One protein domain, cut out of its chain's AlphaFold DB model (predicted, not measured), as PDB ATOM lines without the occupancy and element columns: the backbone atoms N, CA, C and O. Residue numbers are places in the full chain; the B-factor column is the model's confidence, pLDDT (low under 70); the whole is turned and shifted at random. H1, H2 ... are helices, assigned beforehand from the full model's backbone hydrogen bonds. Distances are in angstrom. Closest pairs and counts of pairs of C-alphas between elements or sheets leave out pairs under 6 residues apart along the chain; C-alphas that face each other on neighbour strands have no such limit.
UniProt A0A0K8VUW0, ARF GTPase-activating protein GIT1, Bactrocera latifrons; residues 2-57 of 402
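What this domain is: This is residues 2 to 57 of the 402 residues of the protein "ARF GTPase-activating protein GIT1" of Bactrocera latifrons (UniProt A0A0K8VUW0). One long helix, H1, makes most of the longest axis; from its far end a long loop folds back along it and leads to a short helix, H2, which packs slantwise on the first half of H1. Residues 24 to 30, of which 24 belongs to H1 and 25 to 30 to the loop, stand free and stick out at that end. The printed part has 56 residues, with two named helices in the order H1, H2 and no named strand, and its class is all helix. It is loose, with a radius of gyration of the C-alphas of 12.8 A, and elongated, spanning 38 by 19 by 18 A.

How they stand to each other: H1, residues 2 to 24, touches H2, residues 45 to 54, with its residues 8 to 12 alone. Their closest C-alphas, those of Asp 8 and Arg 51, are 6.0 A apart. They run the same way at a steep tilt of 46 degrees. In H1 and H2 every O i to N i+4 pair is within hydrogen-bond range.

Where its parts are: H1 runs 33.1 A from C-alpha 2 at (65.929, 137.765, 76.894). H2 runs 14.5 A to C-alpha 54 at (79.692, 140.797, 79.537).

The domain as a whole: The two C-alphas farthest apart, those of Phe 2 and Leu 27, are 39.2 A apart. The printed part has no cut. The link from H1 to H2 is long. Residues 26 to 34 have pLDDT under 70.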
ATOM      1  N   PHE A   2      65.798 137.763  75.417       92.38
ATOM      2  CA  PHE A   2      65.929 137.765  76.894       92.38
ATOM      3  C   PHE A   2      66.520 136.454  77.433       92.38
ATOM      4  O   PHE A   2      67.489 136.475  78.176       92.38
ATOM      5  N   GLU A   3      65.991 135.315  76.988       93.06
ATOM      6  CA  GLU A   3      66.492 133.986  77.363       93.06
ATOM      7  C   GLU A   3      67.963 133.776  76.965       93.06
ATOM      8  O   GLU A   3      68.756 133.261  77.744       93.06
ATOM      9  N   GLU A   4      68.355 134.252  75.781       94.25
ATOM     10  CA  GLU A   4      69.746 134.198  75.316       94.25
ATOM     11  C   GLU A   4      70.676 135.032  76.195       94.25
ATOM     12  O   GLU A   4      71.751 134.559  76.546       94.25
ATOM     13  N   LEU A   5      70.244 136.230  76.602       95.62
ATOM     14  CA  LEU A   5      70.989 137.069  77.539       95.62
ATOM     15  C   LEU A   5      71.137 136.392  78.907       95.62
ATOM     16  O   LEU A   5      72.205 136.468  79.501       95.62
ATOM     17  N   VAL A   6      70.090 135.726  79.401       96.50
ATOM     18  CA  VAL A   6      70.132 135.000  80.681       96.50
ATOM     19  C   VAL A   6      71.124 133.837  80.621       96.50
ATOM     20  O   VAL A   6      71.929 133.692  81.536       96.50
ATOM     21  N   MET A   7      71.122 133.051  79.538       95.38
ATOM     22  CA  MET A   7      72.116 131.989  79.331       95.38
ATOM     23  C   MET A   7      73.541 132.551  79.272       95.38
ATOM     24  O   MET A   7      74.442 132.038  79.925       95.38
ATOM     25  N   ASP A   8      73.739 133.639  78.526       96.25
ATOM     26  CA  ASP A   8      75.055 134.261  78.374       96.25
ATOM     27  C   ASP A   8      75.561 134.876  79.701       96.25
ATOM     28  O   ASP A   8      76.764 134.875  79.962       96.25
ATOM     29  N   LEU A   9      74.657 135.373  80.556       96.31
ATOM     30  CA  LEU A   9      74.971 135.834  81.914       96.31
ATOM     31  C   LEU A   9      75.321 134.681  82.854       96.31
ATOM     32  O   LEU A   9      76.228 134.838  83.667       96.31
ATOM     33  N   TYR A  10      74.630 133.545  82.741       96.69
ATOM     34  CA  TYR A  10      74.925 132.350  83.530       96.69
ATOM     35  C   TYR A  10      76.345 131.843  83.257       96.69
ATOM     36  O   TYR A  10      77.119 131.677  84.198       96.69
ATOM     37  N   ASP A  11      76.719 131.697  81.980       95.69
ATOM     38  CA  ASP A  11      78.079 131.302  81.590       95.69
ATOM     39  C   ASP A  11      79.141 132.249  82.185       95.69
ATOM     40  O   ASP A  11      80.218 131.823  82.601       95.69
ATOM     41  N   GLU A  12      78.862 133.555  82.215       95.81
ATOM     42  CA  GLU A  12      79.801 134.555  82.729       95.81
ATOM     43  C   GLU A  12      79.886 134.551  84.265       95.81
ATOM     44  O   GLU A  12      80.962 134.804  84.810       95.81
ATOM     45  N   VAL A  13      78.787 134.245  84.965       95.62
ATOM     46  CA  VAL A  13      78.800 134.008  86.419       95.62
ATOM     47  C   VAL A  13      79.682 132.805  86.736       95.62
ATOM     48  O   VAL A  13      80.610 132.948  87.529       95.62
ATOM     49  N   ASP A  14      79.456 131.674  86.063       94.69
ATOM     50  CA  ASP A  14      80.236 130.443  86.246       94.69
ATOM     51  C   ASP A  14      81.733 130.682  85.992       94.69
ATOM     52  O   ASP A  14      82.587 130.323  86.805       94.69
ATOM     53  N   ARG A  15      82.079 131.406  84.918       94.00
ATOM     54  CA  ARG A  15      83.471 131.786  84.635       94.00
ATOM     55  C   ARG A  15      84.098 132.604  85.769       94.00
ATOM     56  O   ARG A  15      85.232 132.327  86.156       94.00
ATOM     57  N   ARG A  16      83.397 133.626  86.283       92.31
ATOM     58  CA  ARG A  16      83.898 134.496  87.367       92.31
ATOM     59  C   ARG A  16      84.020 133.755  88.696       92.31
ATOM     60  O   ARG A  16      84.930 134.054  89.465       92.31
ATOM     61  N   GLU A  17      83.120 132.818  88.970       91.50
ATOM     62  CA  GLU A  17      83.175 131.964  90.156       91.50
ATOM     63  C   GLU A  17      84.375 131.016  90.089       91.50
ATOM     64  O   GLU A  17      85.187 130.991  91.015       91.50
ATOM     65  N   ASN A  18      84.567 130.342  88.954       88.12
ATOM     66  CA  ASN A  18      85.742 129.507  88.704       88.12
ATOM     67  C   ASN A  18      87.051 130.309  88.829       88.12
ATOM     68  O   ASN A  18      88.000 129.859  89.470       88.12
ATOM     69  N   GLU A  19      87.086 131.536  88.294       86.44
ATOM     70  CA  GLU A  19      88.218 132.459  88.450       86.44
ATOM     71  C   GLU A  19      88.483 132.812  89.925       86.44
ATOM     72  O   GLU A  19      89.636 132.820  90.359       86.44
ATOM     73  N   ALA A  20      87.435 133.060  90.716       86.25
ATOM     74  CA  ALA A  20      87.568 133.347  92.142       86.25
ATOM     75  C   ALA A  20      88.096 132.136  92.930       86.25
ATOM     76  O   ALA A  20      88.985 132.296  93.767       86.25
ATOM     77  N   ILE A  21      87.611 130.926  92.636       84.12
ATOM     78  CA  ILE A  21      88.088 129.682  93.259       84.12
ATOM     79  C   ILE A  21      89.580 129.482  92.964       84.12
ATOM     80  O   ILE A  21      90.371 129.243  93.885       84.12
ATOM     81  N   TRP A  22      89.995 129.652  91.706       81.69
ATOM     82  CA  TRP A  22      91.409 129.568  91.334       81.69
ATOM     83  C   TRP A  22      92.263 130.630  92.022       81.69
ATOM     84  O   TRP A  22      93.343 130.301  92.506       81.69
ATOM     85  N   ALA A  23      91.770 131.863  92.157       77.31
ATOM     86  CA  ALA A  23      92.483 132.927  92.862       77.31
ATOM     87  C   ALA A  23      92.694 132.638  94.363       77.31
ATOM     88  O   ALA A  23      93.633 133.164  94.959       77.31
ATOM     89  N   THR A  24      91.841 131.817  94.986       77.00
ATOM     90  CA  THR A  24      91.959 131.443  96.411       77.00
ATOM     91  C   THR A  24      92.837 130.217  96.677       77.00
ATOM     92  O   THR A  24      93.221 129.976  97.822       77.00
ATOM     93  N   SER A  25      93.176 129.438  95.648       75.12
ATOM     94  CA  SER A  25      93.976 128.222  95.805       75.12
ATOM     95  C   SER A  25      95.456 128.582  96.002       75.12
ATOM     96  O   SER A  25      96.076 129.180  95.133       75.12
ATOM     97  N   THR A  26      96.044 128.199  97.141       54.16
ATOM     98  CA  THR A  26      97.400 128.570  97.625       54.16
ATOM     99  C   THR A  26      98.581 128.098  96.764       54.16
ATOM    100  O   THR A  26      99.739 128.281  97.139       54.16
ATOM    101  N   LEU A  27      98.321 127.481  95.613       60.31
ATOM    102  CA  LEU A  27      99.330 127.253  94.590       60.31
ATOM    103  C   LEU A  27      99.339 128.489  93.696       60.31
ATOM    104  O   LEU A  27      98.540 128.580  92.769       60.31
ATOM    105  N   ASN A  28     100.225 129.439  94.008       52.53
ATOM    106  CA  ASN A  28     100.514 130.621  93.199       52.53
ATOM    107  C   ASN A  28     100.827 130.232  91.741       52.53
ATOM    108  O   ASN A  28     101.987 130.104  91.351       52.53
ATOM    109  N   ALA A  29      99.797 130.072  90.919       48.00
ATOM    110  CA  ALA A  29      99.913 130.121  89.481       48.00
ATOM    111  C   ALA A  29      99.701 131.580  89.095       48.00
ATOM    112  O   ALA A  29      98.577 132.028  88.864       48.00
ATOM    113  N   GLU A  30     100.790 132.346  89.074       51.53
ATOM    114  CA  GLU A  30     100.790 133.600  88.334       51.53
ATOM    115  C   GLU A  30     100.233 133.311  86.925       51.53
ATOM    116  O   GLU A  30     100.821 132.554  86.156       51.53
ATOM    117  N   ASN A  31      99.084 133.915  86.604       56.38
ATOM    118  CA  ASN A  31      98.525 134.064  85.252       56.38
ATOM    119  C   ASN A  31      97.660 132.943  84.636       56.38
ATOM    120  O   ASN A  31      97.645 132.822  83.412       56.38
ATOM    121  N   VAL A  32      96.840 132.208  85.398       56.78
ATOM    122  CA  VAL A  32      95.755 131.380  84.802       56.78
ATOM    123  C   VAL A  32      94.369 131.973  85.081       56.78
ATOM    124  O   VAL A  32      93.468 131.308  85.575       56.78
ATOM    125  N   ALA A  33      94.181 133.256  84.768       62.38
ATOM    126  CA  ALA A  33      92.839 133.814  84.628       62.38
ATOM    127  C   ALA A  33      92.436 133.691  83.157       62.38
ATOM    128  O   ALA A  33      93.169 134.151  82.285       62.38
ATOM    129  N   VAL A  34      91.292 133.065  82.869       66.12
ATOM    130  CA  VAL A  34      90.682 133.079  81.532       66.12
ATOM    131  C   VAL A  34      89.764 134.303  81.484       66.12
ATOM    132  O   VAL A  34      88.651 134.243  82.012       66.12
ATOM    133  N   PRO A  35      90.201 135.438  80.898       77.81
ATOM    134  CA  PRO A  35      89.503 136.713  81.061       77.81
ATOM    135  C   PRO A  35      88.193 136.786  80.268       77.81
ATOM    136  O   PRO A  35      87.399 137.696  80.482       77.81
ATOM    137  N   PHE A  36      87.968 135.848  79.343       89.25
ATOM    138  CA  PHE A  36      86.813 135.821  78.455       89.25
ATOM    139  C   PHE A  36      86.312 134.402  78.246       89.25
ATOM    140  O   PHE A  36      87.105 133.474  78.102       89.25
ATOM    141  N   LEU A  37      84.996 134.248  78.111       90.06
ATOM    142  CA  LEU A  37      84.422 133.016  77.580       90.06
ATOM    143  C   LEU A  37      84.952 132.754  76.157       90.06
ATOM    144  O   LEU A  37      85.001 133.687  75.348       90.06
ATOM    145  N   PRO A  38      85.314 131.511  75.802       90.94
ATOM    146  CA  PRO A  38      85.700 131.179  74.437       90.94
ATOM    147  C   PRO A  38      84.529 131.391  73.467       90.94
ATOM    148  O   PRO A  38      83.352 131.203  73.805       90.94
ATOM    149  N   ALA A  39      84.856 131.789  72.234       92.44
ATOM    150  CA  ALA A  39      83.866 131.938  71.174       92.44
ATOM    151  C   ALA A  39      83.243 130.574  70.852       92.44
ATOM    152  O   ALA A  39      83.953 129.604  70.600       92.44
ATOM    153  N   ASN A  40      81.913 130.505  70.852       91.31
ATOM    154  CA  ASN A  40      81.181 129.282  70.554       91.31
ATOM    155  C   ASN A  40      80.761 129.282  69.068       91.31
ATOM    156  O   ASN A  40      79.963 130.145  68.690       91.31
ATOM    157  N   PRO A  41      81.244 128.342  68.229       93.88
ATOM    158  CA  PRO A  41      80.914 128.282  66.799       93.88
ATOM    159  C   PRO A  41      79.421 128.108  66.494       93.88
ATOM    160  O   PRO A  41      78.977 128.448  65.401       93.88
ATOM    161  N   PHE A  42      78.645 127.591  67.450       92.69
ATOM    162  CA  PHE A  42      77.199 127.404  67.316       92.69
ATOM    163  C   PHE A  42      76.396 128.674  67.631       92.69
ATOM    164  O   PHE A  42      75.184 128.703  67.420       92.69
ATOM    165  N   LEU A  43      77.045 129.729  68.134       93.25
ATOM    166  CA  LEU A  43      76.418 131.023  68.392       93.25
ATOM    167  C   LEU A  43      76.739 132.009  67.270       93.25
ATOM    168  O   LEU A  43      77.822 131.998  66.685       93.25
ATOM    169  N   SER A  44      75.807 132.926  67.005       95.19
ATOM    170  CA  SER A  44      76.038 134.001  66.040       95.19
ATOM    171  C   SER A  44      77.216 134.889  66.460       95.19
ATOM    172  O   SER A  44      77.528 135.033  67.646       95.19
ATOM    173  N   ALA A  45      77.852 135.547  65.485       94.00
ATOM    174  CA  ALA A  45      78.926 136.503  65.754       94.00
ATOM    175  C   ALA A  45      78.473 137.615  66.719       94.00
ATOM    176  O   ALA A  45      79.199 137.959  67.650       94.00
ATOM    177  N   THR A  46      77.246 138.116  66.551       95.25
ATOM    178  CA  THR A  46      76.638 139.122  67.434       95.25
ATOM    179  C   THR A  46      76.484 138.608  68.862       95.25
ATOM    180  O   THR A  46      76.781 139.334  69.809       95.25
ATOM    181  N   ARG A  47      76.066 137.349  69.039       95.00
ATOM    182  CA  ARG A  47      75.897 136.751  70.367       95.00
ATOM    183  C   ARG A  47      77.238 136.485  71.048       95.00
ATOM    184  O   ARG A  47      77.417 136.866  72.198       95.00
ATOM    185  N   ASN A  48      78.223 135.950  70.324       94.94
ATOM    186  CA  ASN A  48      79.589 135.829  70.842       94.94
ATOM    187  C   ASN A  48      80.175 137.194  71.217       94.94
ATOM    188  O   ASN A  48      80.774 137.323  72.279       94.94
ATOM    189  N   GLN A  49      79.954 138.231  70.405       94.81
ATOM    190  CA  GLN A  49      80.344 139.596  70.757       94.81
ATOM    191  C   GLN A  49      79.639 140.077  72.037       94.81
ATOM    192  O   GLN A  49      80.270 140.730  72.865       94.81
ATOM    193  N   GLY A  50      78.357 139.745  72.220       95.25
ATOM    194  CA  GLY A  50      77.618 139.977  73.463       95.25
ATOM    195  C   GLY A  50      78.302 139.336  74.672       95.25
ATOM    196  O   GLY A  50      78.625 140.042  75.625       95.25
ATOM    197  N   ARG A  51      78.642 138.044  74.587       95.81
ATOM    198  CA  ARG A  51      79.385 137.306  75.628       95.81
ATOM    199  C   ARG A  51      80.733 137.960  75.952       95.81
ATOM    200  O   ARG A  51      81.062 138.153  77.117       95.81
ATOM    201  N   GLN A  52      81.474 138.410  74.932       94.94
ATOM    202  CA  GLN A  52      82.728 139.149  75.137       94.94
ATOM    203  C   GLN A  52      82.527 140.485  75.863       94.94
ATOM    204  O   GLN A  52      83.397 140.911  76.618       94.94
ATOM    205  N   LYS A  53      81.398 141.168  75.638       95.38
ATOM    206  CA  LYS A  53      81.080 142.421  76.331       95.38
ATOM    207  C   LYS A  53      80.759 142.183  77.799       95.38
ATOM    208  O   LYS A  53      81.245 142.955  78.613       95.38
ATOM    209  N   LEU A  54      80.016 141.128  78.142       95.56
ATOM    210  CA  LEU A  54      79.692 140.797  79.537       95.56
ATOM    211  C   LEU A  54      80.957 140.630  80.393       95.56
ATOM    212  O   LEU A  54      81.049 141.185  81.486       95.56
ATOM    213  N   ALA A  55      81.987 139.988  79.845       92.56
ATOM    214  CA  ALA A  55      83.284 139.838  80.501       92.56
ATOM    215  C   ALA A  55      84.039 141.161  80.747       92.56
ATOM    216  O   ALA A  55      84.900 141.232  81.620       92.56
ATOM    217  N   ARG A  56      83.713 142.241  80.024       93.06
ATOM    218  CA  ARG A  56      84.327 143.570  80.221       93.06
ATOM    219  C   ARG A  56      83.690 144.373  81.350       93.06
ATOM    220  O   ARG A  56      84.269 145.379  81.750       93.06
ATOM    221  N   PHE A  57      82.523 143.964  81.848       95.31
ATOM    222  CA  PHE A  57      81.843 144.678  82.925       95.31
ATOM    223  C   PHE A  57      82.662 144.551  84.205       95.31
ATOM    224  O   PHE A  57      83.055 143.446  84.595       95.31
TER     225      PHE A  57